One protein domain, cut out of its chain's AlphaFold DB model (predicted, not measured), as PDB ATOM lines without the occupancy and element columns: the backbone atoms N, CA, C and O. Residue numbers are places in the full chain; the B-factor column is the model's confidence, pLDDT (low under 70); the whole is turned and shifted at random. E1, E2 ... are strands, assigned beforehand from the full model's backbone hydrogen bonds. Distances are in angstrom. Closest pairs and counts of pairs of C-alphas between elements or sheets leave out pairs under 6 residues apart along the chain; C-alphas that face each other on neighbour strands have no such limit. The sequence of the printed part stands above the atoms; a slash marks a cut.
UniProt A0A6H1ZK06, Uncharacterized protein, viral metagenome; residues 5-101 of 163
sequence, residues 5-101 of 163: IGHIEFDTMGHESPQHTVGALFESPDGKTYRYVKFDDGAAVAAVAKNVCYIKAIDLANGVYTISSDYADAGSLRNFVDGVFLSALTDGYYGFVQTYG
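This is residues 5 to 101 of the 163 residues of an uncharacterized protein of viral metagenome (UniProt A0A6H1ZK06). With little regular structure, this is a small closed barrel of five strands, E2, E4, E3, E5 and E6 round the ring, with short E1 paired onto E2 and long loops between. The 97 printed residues include six strands, E1 to E6, and no named helix; the class is all strand, with 36 residues in named elements, and the sheet is mixed. It is compact, with a radius of gyration of the C-alphas of 12.2 A and spans of 35 by 27 by 26 A.

E1, residues 25 to 27, begins at C-alpha 25 (-31.692, -58.941, -22.805). E2 is 33 to 39, 17.9 A; E3, 52 to 59, 21.0 A, bends at 56; E4 is 64 to 68; E5 is 81 to 85; E6, 94 to 101, 21.3 A, ends at C-alpha 101 (-19.783, -61.927, -18.542).

Within hydrogen-bond range are N 26 and O 34, 2.8 A, in hairpin E1 and E2; N 38 and O 65, 3.0 A, in parallel E2 and E4; N 53 and O 83, 2.9 A, in antiparallel E3 and E5; N 35 and O 97, 2.9 A, in antiparallel E2 and E6. E3 and E4, and E5 and E6, are hairpins.

The printed part has no cut. Links E2 to E3 and E4 to E5 are long. Residues 5 to 9 and 43 have pLDDT under 70.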
ATOM      1  N   ILE A   5     -20.793 -56.407 -33.241       50.44
ATOM      2  CA  ILE A   5     -21.093 -57.756 -32.745       50.44
ATOM      3  C   ILE A   5     -22.530 -58.050 -33.174       50.44
ATOM      4  O   ILE A   5     -23.441 -57.404 -32.681       50.44
ATOM      5  N   GLY A   6     -22.729 -58.951 -34.144       46.50
ATOM      6  CA  GLY A   6     -24.044 -59.496 -34.529       46.50
ATOM      7  C   GLY A   6     -25.231 -58.526 -34.420       46.50
ATOM      8  O   GLY A   6     -26.097 -58.726 -33.584       46.50
ATOM      9  N   HIS A   7     -25.255 -57.469 -35.240       53.78
ATOM     10  CA  HIS A   7     -26.336 -56.468 -35.313       53.78
ATOM     11  C   HIS A   7     -26.715 -55.771 -33.985       53.78
ATOM     12  O   HIS A   7     -27.845 -55.319 -33.831       53.78
ATOM     13  N   ILE A   8     -25.787 -55.656 -33.033       59.28
ATOM     14  CA  ILE A   8     -25.888 -54.706 -31.921       59.28
ATOM     15  C   ILE A   8     -24.805 -53.658 -32.135       59.28
ATOM     16  O   ILE A   8     -23.611 -53.931 -31.993       59.28
ATOM     17  N   GLU A   9     -25.220 -52.464 -32.547       67.75
ATOM     18  CA  GLU A   9     -24.326 -51.317 -32.642       67.75
ATOM     19  C   GLU A   9     -24.302 -50.609 -31.289       67.75
ATOM     20  O   GLU A   9     -25.291 -50.029 -30.843       67.75
ATOM     21  N   PHE A  10     -23.162 -50.684 -30.605       70.88
ATOM     22  CA  PHE A  10     -22.941 -49.916 -29.388       70.88
ATOM     23  C   PHE A  10     -22.610 -48.475 -29.774       70.88
ATOM     24  O   PHE A  10     -21.472 -48.165 -30.138       70.88
ATOM     25  N   ASP A  11     -23.610 -47.599 -29.718       76.81
ATOM     26  CA  ASP A  11     -23.389 -46.167 -29.886       76.81
ATOM     27  C   ASP A  11     -22.644 -45.589 -28.669       76.81
ATOM     28  O   ASP A  11     -22.894 -45.913 -27.504       76.81
ATOM     29  N   THR A  12     -21.706 -44.698 -28.960       78.81
ATOM     30  CA  THR A  12     -20.949 -43.912 -27.991       78.81
ATOM     31  C   THR A  12     -21.805 -43.004 -27.109       78.81
ATOM     32  O   THR A  12     -21.369 -42.724 -25.997       78.81
ATOM     33  N   MET A  13     -22.980 -42.554 -27.565       85.25
ATOM     34  CA  MET A  13     -23.856 -41.654 -26.783       85.25
ATOM     35  C   MET A  13     -25.303 -42.151 -26.637       85.25
ATOM     36  O   MET A  13     -26.111 -41.503 -25.968       85.25
ATOM     37  N   GLY A  14     -25.618 -43.309 -27.219       90.56
ATOM     38  CA  GLY A  14     -26.978 -43.832 -27.304       90.56
ATOM     39  C   GLY A  14     -27.807 -43.188 -28.418       90.56
ATOM     40  O   GLY A  14     -27.323 -42.369 -29.193       90.56
ATOM     41  N   HIS A  15     -29.083 -43.555 -28.476       92.69
ATOM     42  CA  HIS A  15     -30.024 -43.116 -29.504       92.69
ATOM     43  C   HIS A  15     -31.163 -42.285 -28.908       92.69
ATOM     44  O   HIS A  15     -31.678 -42.622 -27.846       92.69
ATOM     45  N   GLU A  16     -31.624 -41.258 -29.627       94.44
ATOM     46  CA  GLU A  16     -32.768 -40.405 -29.234       94.44
ATOM     47  C   GLU A  16     -34.108 -41.151 -29.198       94.44
ATOM     48  O   GLU A  16     -35.068 -40.716 -28.566       94.44
ATOM     49  N   SER A  17     -34.187 -42.278 -29.903       92.88
ATOM     50  CA  SER A  17     -35.381 -43.113 -30.004       92.88
ATOM     51  C   SER A  17     -35.024 -44.588 -29.814       92.88
ATOM     52  O   SER A  17     -33.927 -45.004 -30.210       92.88
ATOM     53  N   PRO A  18     -35.931 -45.391 -29.227       92.94
ATOM     54  CA  PRO A  18     -35.655 -46.792 -28.953       92.94
ATOM     55  C   PRO A  18     -35.500 -47.577 -30.261       92.94
ATOM     56  O   PRO A  18     -36.408 -47.617 -31.087       92.94
ATOM     57  N   GLN A  19     -34.349 -48.224 -30.427       92.56
ATOM     58  CA  GLN A  19     -34.040 -49.133 -31.540       92.56
ATOM     59  C   GLN A  19     -34.445 -50.582 -31.230       92.56
ATOM     60  O   GLN A  19     -34.599 -51.406 -32.131       92.56
ATOM     61  N   HIS A  20     -34.640 -50.891 -29.947       91.81
ATOM     62  CA  HIS A  20     -35.020 -52.208 -29.451       91.81
ATOM     63  C   HIS A  20     -36.046 -52.096 -28.318       91.81
ATOM     64  O   HIS A  20     -36.286 -51.016 -27.772       91.81
ATOM     65  N   THR A  21     -36.641 -53.227 -27.935       92.94
ATOM     66  CA  THR A  21     -37.523 -53.300 -26.767       92.94
ATOM     67  C   THR A  21     -36.739 -52.980 -25.499       92.94
ATOM     68  O   THR A  21     -35.789 -53.672 -25.139       92.94
ATOM     69  N   VAL A  22     -37.154 -51.923 -24.810       93.69
ATOM     70  CA  VAL A  22     -36.566 -51.487 -23.543       93.69
ATOM     71  C   VAL A  22     -36.761 -52.571 -22.474       93.69
ATOM     72  O   VAL A  22     -37.837 -53.151 -22.347       93.69
ATOM     73  N   GLY A  23     -35.694 -52.882 -21.742       92.50
ATOM     74  CA  GLY A  23     -35.605 -53.969 -20.765       92.50
ATOM     75  C   GLY A  23     -35.194 -55.328 -21.343       92.50
ATOM     76  O   GLY A  23     -34.870 -56.225 -20.563       92.50
ATOM     77  N   ALA A  24     -35.176 -55.500 -22.671       93.06
ATOM     78  CA  ALA A  24     -34.808 -56.772 -23.291       93.06
ATOM     79  C   ALA A  24     -33.318 -57.098 -23.101       93.06
ATOM     80  O   ALA A  24     -32.460 -56.211 -23.151       93.06
ATOM     81  N   LEU A  25     -33.038 -58.389 -22.905       94.00
ATOM     82  CA  LEU A  25     -31.692 -58.941 -22.805       94.00
ATOM     83  C   LEU A  25     -31.223 -59.466 -24.161       94.00
ATOM     84  O   LEU A  25     -31.987 -60.073 -24.911       94.00
ATOM     85  N   PHE A  26     -29.944 -59.255 -24.439       93.81
ATOM     86  CA  PHE A  26     -29.276 -59.663 -25.661       93.81
ATOM     87  C   PHE A  26     -27.989 -60.387 -25.305       93.81
ATOM     88  O   PHE A  26     -27.138 -59.837 -24.608       93.81
ATOM     89  N   GLU A  27     -27.843 -61.612 -25.791       94.19
ATOM     90  CA  GLU A  27     -26.622 -62.393 -25.629       94.19
ATOM     91  C   GLU A  27     -25.723 -62.220 -26.848       94.19
ATOM     92  O   GLU A  27     -26.173 -62.315 -27.993       94.19
ATOM     93  N   SER A  28     -24.439 -61.979 -26.612       90.19
ATOM     94  CA  SER A  28     -23.431 -61.974 -27.664       90.19
ATOM     95  C   SER A  28     -22.749 -63.339 -27.802       90.19
ATOM     96  O   SER A  28     -22.681 -64.110 -26.843       90.19
ATOM     97  N   PRO A  29     -22.159 -63.642 -28.976       88.81
ATOM     98  CA  PRO A  29     -21.446 -64.903 -29.204       88.81
ATOM     99  C   PRO A  29     -20.261 -65.167 -28.261       88.81
ATOM    100  O   PRO A  29     -19.829 -66.308 -28.137       88.81
ATOM    101  N   ASP A  30     -19.720 -64.132 -27.612       88.56
ATOM    102  CA  ASP A  30     -18.664 -64.245 -26.597       88.56
ATOM    103  C   ASP A  30     -19.208 -64.527 -25.180       88.56
ATOM    104  O   ASP A  30     -18.446 -64.514 -24.215       88.56
ATOM    105  N   GLY A  31     -20.509 -64.808 -25.047       90.81
ATOM    106  CA  GLY A  31     -21.146 -65.216 -23.793       90.81
ATOM    107  C   GLY A  31     -21.446 -64.070 -22.827       90.81
ATOM    108  O   GLY A  31     -21.688 -64.323 -21.646       90.81
ATOM    109  N   LYS A  32     -21.412 -62.818 -23.293       94.69
ATOM    110  CA  LYS A  32     -21.844 -61.655 -22.507       94.69
ATOM    111  C   LYS A  32     -23.326 -61.394 -22.728       94.69
ATOM    112  O   LYS A  32     -23.873 -61.691 -23.789       94.69
ATOM    113  N   THR A  33     -23.956 -60.786 -21.732       96.19
ATOM    114  CA  THR A  33     -25.353 -60.355 -21.826       96.19
ATOM    115  C   THR A  33     -25.432 -58.851 -21.645       96.19
ATOM    116  O   THR A  33     -24.756 -58.279 -20.783       96.19
ATOM    117  N   TYR A  34     -26.275 -58.222 -22.453       95.44
ATOM    118  CA  TYR A  34     -26.537 -56.793 -22.434       95.44
ATOM    119  C   TYR A  34     -28.025 -56.535 -22.264       95.44
ATOM    120  O   TYR A  34     -28.842 -57.252 -22.837       95.44
ATOM    121  N   ARG A  35     -28.385 -55.491 -21.522       94.94
ATOM    122  CA  ARG A  35     -29.763 -55.009 -21.427       94.94
ATOM    123  C   ARG A  35     -29.908 -53.713 -22.204       94.94
ATOM    124  O   ARG A  35     -29.081 -52.815 -22.045       94.94
ATOM    125  N   TYR A  36     -30.955 -53.613 -23.022       94.31
ATOM    126  CA  TYR A  36     -31.327 -52.353 -23.661       94.31
ATOM    127  C   TYR A  36     -32.143 -51.495 -22.694       94.31
ATOM    128  O   TYR A  36     -33.145 -51.958 -22.154       94.31
ATOM    129  N   VAL A  37     -31.732 -50.257 -22.456       95.00
ATOM    130  CA  VAL A  37     -32.263 -49.417 -21.373       95.00
ATOM    131  C   VAL A  37     -32.419 -47.974 -21.825       95.00
ATOM    132  O   VAL A  37     -31.745 -47.529 -22.756       95.00
ATOM    133  N   LYS A  38     -33.298 -47.235 -21.144       95.88
ATOM    134  CA  LYS A  38     -33.325 -45.773 -21.205       95.88
ATOM    135  C   LYS A  38     -32.470 -45.212 -20.073       95.88
ATOM    136  O   LYS A  38     -32.640 -45.631 -18.929       95.88
ATOM    137  N   PHE A  39     -31.585 -44.272 -20.379       96.12
ATOM    138  CA  PHE A  39     -30.862 -43.518 -19.364       96.12
ATOM    139  C   PHE A  39     -31.644 -42.262 -18.965       96.12
ATOM    140  O   PHE A  39     -32.263 -41.609 -19.807       96.12
ATOM    141  N   ASP A  40     -31.639 -41.971 -17.672       94.94
ATOM    142  CA  ASP A  40     -32.209 -40.773 -17.071       94.94
ATOM    143  C   ASP A  40     -31.251 -40.323 -15.964       94.94
ATOM    144  O   ASP A  40     -31.018 -41.068 -15.007       94.94
ATOM    145  N   ASP A  41     -30.663 -39.140 -16.122       87.88
ATOM    146  CA  ASP A  41     -29.652 -38.609 -15.202       87.88
ATOM    147  C   ASP A  41     -30.242 -37.991 -13.921       87.88
ATOM    148  O   ASP A  41     -29.489 -37.561 -13.038       87.88
ATOM    149  N   GLY A  42     -31.577 -37.972 -13.807       81.50
ATOM    150  CA  GLY A  42     -32.321 -37.502 -12.649       81.50
ATOM    151  C   GLY A  42     -31.934 -36.088 -12.231       81.50
ATOM    152  O   GLY A  42     -32.392 -35.104 -12.807       81.50
ATOM    153  N   ALA A  43     -31.141 -35.991 -11.162       67.88
ATOM    154  CA  ALA A  43     -30.652 -34.737 -10.588       67.88
ATOM    155  C   ALA A  43     -29.254 -34.316 -11.103       67.88
ATOM    156  O   ALA A  43     -28.578 -33.536 -10.429       67.88
ATOM    157  N   ALA A  44     -28.860 -34.783 -12.298       81.81
ATOM    158  CA  ALA A  44     -27.638 -34.453 -13.049       81.81
ATOM    159  C   ALA A  44     -26.386 -35.319 -12.779       81.81
ATOM    160  O   ALA A  44     -25.259 -34.810 -12.810       81.81
ATOM    161  N   VAL A  45     -26.538 -36.634 -12.563       85.25
ATOM    162  CA  VAL A  45     -25.385 -37.561 -12.565       85.25
ATOM    163  C   VAL A  45     -25.239 -38.204 -13.942       85.25
ATOM    164  O   VAL A  45     -25.873 -39.212 -14.248       85.25
ATOM    165  N   ALA A  46     -24.363 -37.634 -14.772       89.06
ATOM    166  CA  ALA A  46     -24.106 -38.125 -16.122       89.06
ATOM    167  C   ALA A  46     -23.622 -39.586 -16.137       89.06
ATOM    168  O   ALA A  46     -22.874 -40.026 -15.259       89.06
ATOM    169  N   ALA A  47     -24.015 -40.333 -17.170       90.00
ATOM    170  CA  ALA A  47     -23.469 -41.657 -17.425       90.00
ATOM    171  C   ALA A  47     -21.979 -41.567 -17.765       90.00
ATOM    172  O   ALA A  47     -21.548 -40.771 -18.601       90.00
ATOM    173  N   VAL A  48     -21.193 -42.434 -17.135       93.81
ATOM    174  CA  VAL A  48     -19.764 -42.587 -17.404       93.81
ATOM    175  C   VAL A  48     -19.528 -44.034 -17.796       93.81
ATOM    176  O   VAL A  48     -19.987 -44.956 -17.119       93.81
ATOM    177  N   ALA A  49     -18.819 -44.246 -18.904       94.56
ATOM    178  CA  ALA A  49     -18.447 -45.589 -19.324       94.56
ATOM    179  C   ALA A  49     -17.722 -46.310 -18.177       94.56
ATOM    180  O   ALA A  49     -16.865 -45.722 -17.525       94.56
ATOM    181  N   LYS A  50     -18.042 -47.590 -17.982       95.94
ATOM    182  CA  LYS A  50     -17.502 -48.466 -16.930       95.94
ATOM    183  C   LYS A  50     -17.992 -48.217 -15.508       95.94
ATOM    184  O   LYS A  50     -17.637 -48.994 -14.622       95.94
ATOM    185  N   ASN A  51     -18.874 -47.245 -15.300       96.56
ATOM    186  CA  ASN A  51     -19.581 -47.129 -14.034       96.56
ATOM    187  C   ASN A  51     -20.724 -48.144 -13.947       96.56
ATOM    188  O   ASN A  51     -21.360 -48.475 -14.954       96.56
ATOM    189  N   VAL A  52     -21.004 -48.609 -12.729       96.19
ATOM    190  CA  VAL A  52     -22.245 -49.344 -12.455       96.19
ATOM    191  C   VAL A  52     -23.454 -48.419 -12.588       96.19
ATOM    192  O   VAL A  52     -23.378 -47.228 -12.288       96.19
ATOM    193  N   CYS A  53     -24.573 -48.971 -13.037       95.19
ATOM    194  CA  CYS A  53     -25.844 -48.267 -13.141       95.19
ATOM    195  C   CYS A  53     -26.912 -48.920 -12.266       95.19
ATOM    196  O   CYS A  53     -26.841 -50.112 -11.945       95.19
ATOM    197  N   TYR A  54     -27.924 -48.137 -11.909       94.62
ATOM    198  CA  TYR A  54     -28.997 -48.561 -11.022       94.62
ATOM    199  C   TYR A  54     -30.356 -48.437 -11.695       94.62
ATOM    200  O   TYR A  54     -30.600 -47.541 -12.498       94.62
ATOM    201  N   ILE A  55     -31.264 -49.335 -11.334       93.94
ATOM    202  CA  ILE A  55     -32.658 -49.304 -11.751       93.94
ATOM    203  C   ILE A  55     -33.338 -48.103 -11.083       93.94
ATOM    204  O   ILE A  55     -33.473 -48.072  -9.860       93.94
ATOM    205  N   LYS A  56     -33.812 -47.155 -11.894       92.88
ATOM    206  CA  LYS A  56     -34.614 -46.005 -11.449       92.88
ATOM    207  C   LYS A  56     -36.108 -46.321 -11.485       92.88
ATOM    208  O   LYS A  56     -36.835 -46.030 -10.541       92.88
ATOM    209  N   ALA A  57     -36.578 -46.928 -12.575       92.44
ATOM    210  CA  ALA A  57     -37.986 -47.277 -12.743       92.44
ATOM    211  C   ALA A  57     -38.172 -48.469 -13.689       92.44
ATOM    212  O   ALA A  57     -37.549 -48.526 -14.751       92.44
ATOM    213  N   ILE A  58     -39.082 -49.380 -13.328       91.94
ATOM    214  CA  ILE A  58     -39.500 -50.510 -14.166       91.94
ATOM    215  C   ILE A  58     -41.022 -50.555 -14.222       91.94
ATOM    216  O   ILE A  58     -41.689 -50.676 -13.198       91.94
ATOM    217  N   ASP A  59     -41.547 -50.526 -15.440       90.69
ATOM    218  CA  ASP A  59     -42.930 -50.852 -15.767       90.69
ATOM    219  C   ASP A  59     -42.954 -51.469 -17.170       90.69
ATOM    220  O   ASP A  59     -43.197 -50.807 -18.182       90.69
ATOM    221  N   LEU A  60     -42.635 -52.764 -17.231       84.88
ATOM    222  CA  LEU A  60     -42.515 -53.502 -18.490       84.88
ATOM    223  C   LEU A  60     -43.834 -53.552 -19.272       84.88
ATOM    224  O   LEU A  60     -43.802 -53.606 -20.500       84.88
ATOM    225  N   ALA A  61     -44.982 -53.499 -18.588       87.44
ATOM    226  CA  ALA A  61     -46.291 -53.484 -19.239       87.44
ATOM    227  C   ALA A  61     -46.498 -52.214 -20.077       87.44
ATOM    228  O   ALA A  61     -47.189 -52.253 -21.092       87.44
ATOM    229  N   ASN A  62     -45.847 -51.118 -19.680       87.94
ATOM    230  CA  ASN A  62     -45.869 -49.834 -20.372       87.94
ATOM    231  C   ASN A  62     -44.541 -49.508 -21.085       87.94
ATOM    232  O   ASN A  62     -44.336 -48.376 -21.522       87.94
ATOM    233  N   GLY A  63     -43.634 -50.484 -21.221       86.50
ATOM    234  CA  GLY A  63     -42.355 -50.314 -21.920       86.50
ATOM    235  C   GLY A  63     -41.334 -49.439 -21.184       86.50
ATOM    236  O   GLY A  63     -40.448 -48.863 -21.816       86.50
ATOM    237  N   VAL A  64     -41.443 -49.317 -19.859       91.06
ATOM    238  CA  VAL A  64     -40.520 -48.535 -19.031       91.06
ATOM    239  C   VAL A  64     -39.443 -49.443 -18.447       91.06
ATOM    240  O   VAL A  64     -39.725 -50.357 -17.673       91.06
ATOM    241  N   TYR A  65     -38.192 -49.135 -18.774       94.81
ATOM    242  CA  TYR A  65     -37.008 -49.643 -18.087       94.81
ATOM    243  C   TYR A  65     -35.961 -48.534 -18.094       94.81
ATOM    244  O   TYR A  65     -35.258 -48.318 -19.085       94.81
ATOM    245  N   THR A  66     -35.940 -47.774 -17.007       95.00
ATOM    246  CA  THR A  66     -35.104 -46.583 -16.870       95.00
ATOM    247  C   THR A  66     -34.024 -46.842 -15.840       95.00
ATOM    248  O   THR A  66     -34.315 -47.319 -14.737       95.00
ATOM    249  N   ILE A  67     -32.791 -46.510 -16.197       95.25
ATOM    250  CA  ILE A  67     -31.632 -46.591 -15.316       95.25
ATOM    251  C   ILE A  67     -31.060 -45.201 -15.042       95.25
ATOM    252  O   ILE A  67     -31.209 -44.295 -15.859       95.25
ATOM    253  N   SER A  68     -30.376 -45.068 -13.912       94.50
ATOM    254  CA  SER A  68     -29.640 -43.871 -13.508       94.50
ATOM    255  C   SER A  68     -28.214 -44.236 -13.093       94.50
ATOM    256  O   SER A  68     -27.918 -45.379 -12.726       94.50
ATOM    257  N   SER A  69     -27.324 -43.252 -13.163       92.75
ATOM    258  CA  SER A  69     -25.980 -43.320 -12.578       92.75
ATOM    259  C   SER A  69     -25.993 -42.953 -11.094       92.75
ATOM    260  O   SER A  69     -25.027 -43.235 -10.385       92.75
ATOM    261  N   ASP A  70     -27.066 -42.307 -10.628       89.69
ATOM    262  CA  ASP A  70     -27.239 -41.920  -9.238       89.69
ATOM    263  C   ASP A  70     -27.836 -43.074  -8.429       89.69
ATOM    264  O   ASP A  70     -28.954 -43.534  -8.665       89.69
ATOM    265  N   TYR A  71     -27.096 -43.534  -7.426       85.88
ATOM    266  CA  TYR A  71     -27.580 -44.525  -6.473       85.88
ATOM    267  C   TYR A  71     -28.792 -44.008  -5.674       85.88
ATOM    268  O   TYR A  71     -29.653 -44.799  -5.265       85.88
ATOM    269  N   ALA A  72     -28.899 -42.691  -5.463       86.56
ATOM    270  CA  ALA A  72     -30.023 -42.097  -4.747       86.56
ATOM    271  C   ALA A  72     -31.350 -42.248  -5.511       86.56
ATOM    272  O   ALA A  72     -32.380 -42.505  -4.881       86.56
ATOM    273  N   ASP A  73     -31.315 -42.196  -6.848       84.94
ATOM    274  CA  ASP A  73     -32.482 -42.418  -7.718       84.94
ATOM    275  C   ASP A  73     -33.033 -43.845  -7.609       84.94
ATOM    276  O   ASP A  73     -34.217 -44.082  -7.842       84.94
ATOM    277  N   ALA A  74     -32.201 -44.795  -7.182       79.88
ATOM    278  CA  ALA A  74     -32.598 -46.166  -6.881       79.88
ATOM    279  C   ALA A  74     -33.162 -46.326  -5.454       79.88
ATOM    280  O   ALA A  74     -33.071 -47.397  -4.850       79.88
ATOM    281  N   GLY A  75     -33.666 -45.240  -4.858       78.12
ATOM    282  CA  GLY A  75     -34.134 -45.205  -3.472       78.12
ATOM    283  C   GLY A  75     -33.015 -45.413  -2.449       78.12
ATOM    284  O   GLY A  75     -33.290 -45.845  -1.330       78.12
ATOM    285  N   SER A  76     -31.757 -45.146  -2.826       75.25
ATOM    286  CA  SER A  76     -30.576 -45.511  -2.037       75.25
ATOM    287  C   SER A  76     -30.523 -47.015  -1.723       75.25
ATOM    288  O   SER A  76     -30.258 -47.430  -0.594       75.25
ATOM    289  N   LEU A  77     -30.789 -47.860  -2.724       76.81
ATOM    290  CA  LEU A  77     -30.735 -49.315  -2.586       76.81
ATOM    291  C   LEU A  77     -29.614 -49.906  -3.445       76.81
ATOM    292  O   LEU A  77     -29.739 -50.054  -4.657       76.81
ATOM    293  N   ARG A  78     -28.525 -50.351  -2.798       79.00
ATOM    294  CA  ARG A  78     -27.352 -50.927  -3.492       79.00
ATOM    295  C   ARG A  78     -27.683 -52.261  -4.164       79.00
ATOM    296  O   ARG A  78     -26.916 -52.774  -4.964       79.00
ATOM    297  N   ASN A  79     -28.859 -52.802  -3.858       84.88
ATOM    298  CA  ASN A  79     -29.422 -53.997  -4.472       84.88
ATOM    299  C   ASN A  79     -30.010 -53.762  -5.864       84.88
ATOM    300  O   ASN A  79     -30.279 -54.733  -6.564       84.88
ATOM    301  N   PHE A  80     -30.199 -52.509  -6.271       89.50
ATOM    302  CA  PHE A  80     -30.845 -52.154  -7.534       89.50
ATOM    303  C   PHE A  80     -29.836 -51.941  -8.668       89.50
ATOM    304  O   PHE A  80     -30.171 -51.322  -9.669       89.50
ATOM    305  N   VAL A  81     -28.610 -52.462  -8.546       93.75
ATOM    306  CA  VAL A  81     -27.648 -52.462  -9.660       93.75
ATOM    307  C   VAL A  81     -28.212 -53.278 -10.823       93.75
ATOM    308  O   VAL A  81     -28.585 -54.447 -10.647       93.75
ATOM    309  N   ASP A  82     -28.245 -52.669 -12.006       93.88
ATOM    310  CA  ASP A  82     -28.736 -53.304 -13.232       93.88
ATOM    311  C   ASP A  82     -27.607 -53.823 -14.121       93.88
ATOM    312  O   ASP A  82     -27.713 -54.901 -14.701       93.88
ATOM    313  N   GLY A  83     -26.506 -53.077 -14.206       96.19
ATOM    314  CA  GLY A  83     -25.416 -53.380 -15.122       96.19
ATOM    315  C   GLY A  83     -24.246 -52.413 -15.003       96.19
ATOM    316  O   GLY A  83     -24.136 -51.643 -14.049       96.19
ATOM    317  N   VAL A  84     -23.371 -52.465 -16.004       97.25
ATOM    318  CA  VAL A  84     -22.250 -51.541 -16.198       97.25
ATOM    319  C   VAL A  84     -22.431 -50.809 -17.525       97.25
ATOM    320  O   VAL A  84     -22.670 -51.440 -18.559       97.25
ATOM    321  N   PHE A  85     -22.291 -49.483 -17.513       96.19
ATOM    322  CA  PHE A  85     -22.341 -48.671 -18.727       96.19
ATOM    323  C   PHE A  85     -21.211 -49.038 -19.692       96.19
ATOM    324  O   PHE A  85     -20.034 -49.082 -19.326       96.19
ATOM    325  N   LEU A  86     -21.557 -49.250 -20.961       92.44
ATOM    326  CA  LEU A  86     -20.569 -49.444 -22.027       92.44
ATOM    327  C   LEU A  86     -20.051 -48.118 -22.595       92.44
ATOM    328  O   LEU A  86     -18.939 -48.067 -23.120       92.44
ATOM    329  N   SER A  87     -20.848 -47.059 -22.475       89.69
ATOM    330  CA  SER A  87     -20.589 -45.728 -23.014       89.69
ATOM    331  C   SER A  87     -21.245 -44.646 -22.143       89.69
ATOM    332  O   SER A  87     -21.996 -44.954 -21.216       89.69
ATOM    333  N   ALA A  88     -20.926 -43.377 -22.405       92.75
ATOM    334  CA  ALA A  88     -21.533 -42.236 -21.723       92.75
ATOM    335  C   ALA A  88     -22.851 -41.872 -22.423       92.75
ATOM    336  O   ALA A  88     -22.857 -41.114 -23.393       92.75
ATOM    337  N   LEU A  89     -23.959 -42.465 -21.973       93.50
ATOM    338  CA  LEU A  89     -25.282 -42.200 -22.537       93.50
ATOM    339  C   LEU A  89     -25.731 -40.762 -22.241       93.50
ATOM    340  O   LEU A  89     -25.565 -40.266 -21.128       93.50
ATOM    341  N   THR A  90     -26.315 -40.110 -23.246       94.50
ATOM    342  CA  THR A  90     -26.951 -38.795 -23.068       94.50
ATOM    343  C   THR A  90     -28.252 -38.956 -22.286       94.50
ATOM    344  O   THR A  90     -28.952 -39.957 -22.454       94.50
ATOM    345  N   ASP A  91     -28.584 -37.991 -21.427       94.94
ATOM    346  CA  ASP A  91     -29.851 -38.011 -20.694       94.94
ATOM    347  C   ASP A  91     -31.051 -38.168 -21.646       94.94
ATOM    348  O   ASP A  91     -31.114 -37.568 -22.721       94.94
ATOM    349  N   GLY A  92     -31.985 -39.039 -21.267       94.62
ATOM    350  CA  GLY A  92     -33.160 -39.391 -22.052       94.62
ATOM    351  C   GLY A  92     -32.912 -40.351 -23.220       94.62
ATOM    352  O   GLY A  92     -33.893 -40.800 -23.819       94.62
ATOM    353  N   TYR A  93     -31.657 -40.689 -23.542       95.62
ATOM    354  CA  TYR A  93     -31.312 -41.544 -24.683       95.62
ATOM    355  C   TYR A  93     -31.322 -43.024 -24.287       95.62
ATOM    356  O   TYR A  93     -31.338 -43.406 -23.114       95.62
ATOM    357  N   TYR A  94     -31.312 -43.878 -25.304       94.81
ATOM    358  CA  TYR A  94     -31.374 -45.323 -25.167       94.81
ATOM    359  C   TYR A  94     -30.048 -45.974 -25.544       94.81
ATOM    360  O   TYR A  94     -29.410 -45.585 -26.522       94.81
ATOM    361  N   GLY A  95     -29.650 -47.007 -24.811       94.62
ATOM    362  CA  GLY A  95     -28.394 -47.704 -25.059       94.62
ATOM    363  C   GLY A  95     -28.328 -49.057 -24.372       94.62
ATOM    364  O   GLY A  95     -29.329 -49.567 -23.873       94.62
ATOM    365  N   PHE A  96     -27.132 -49.640 -24.357       94.38
ATOM    366  CA  PHE A  96     -26.881 -50.935 -23.741       94.38
ATOM    367  C   PHE A  96     -26.017 -50.809 -22.493       94.38
ATOM    368  O   PHE A  96     -25.011 -50.095 -22.478       94.38
ATOM    369  N   VAL A  97     -26.373 -51.587 -21.478       95.94
ATOM    370  CA  VAL A  97     -25.522 -51.870 -20.319       95.94
ATOM    371  C   VAL A  97     -25.172 -53.347 -20.298       95.94
ATOM    372  O   VAL A  97     -25.986 -54.183 -20.687       95.94
ATOM    373  N   GLN A  98     -23.960 -53.687 -19.872       96.88
ATOM    374  CA  GLN A  98     -23.563 -55.084 -19.713       96.88
ATOM    375  C   GLN A  98     -24.058 -55.609 -18.367       96.88
ATOM    376  O   GLN A  98     -23.832 -54.981 -17.335       96.88
ATOM    377  N   THR A  99     -24.713 -56.767 -18.373       97.19
ATOM    378  CA  THR A  99     -25.290 -57.396 -17.175       97.19
ATOM    379  C   THR A  99     -24.605 -58.716 -16.820       97.19
ATOM    380  O   THR A  99     -24.652 -59.148 -15.670       97.19
ATOM    381  N   TYR A 100     -23.924 -59.356 -17.770       97.56
ATOM    382  CA  TYR A 100     -23.241 -60.629 -17.536       97.56
ATOM    383  C   TYR A 100     -21.967 -60.774 -18.371       97.56
ATOM    384  O   TYR A 100     -21.830 -60.173 -19.442       97.56
ATOM    385  N   GLY A 101     -21.042 -61.597 -17.878       97.25
ATOM    386  CA  GLY A 101     -19.783 -61.927 -18.542       97.25
ATOM    387  C   GLY A 101     -18.638 -60.974 -18.195       97.25
ATOM    388  O   GLY A 101     -18.775 -60.080 -17.361       97.25
TER     389      GLY A 101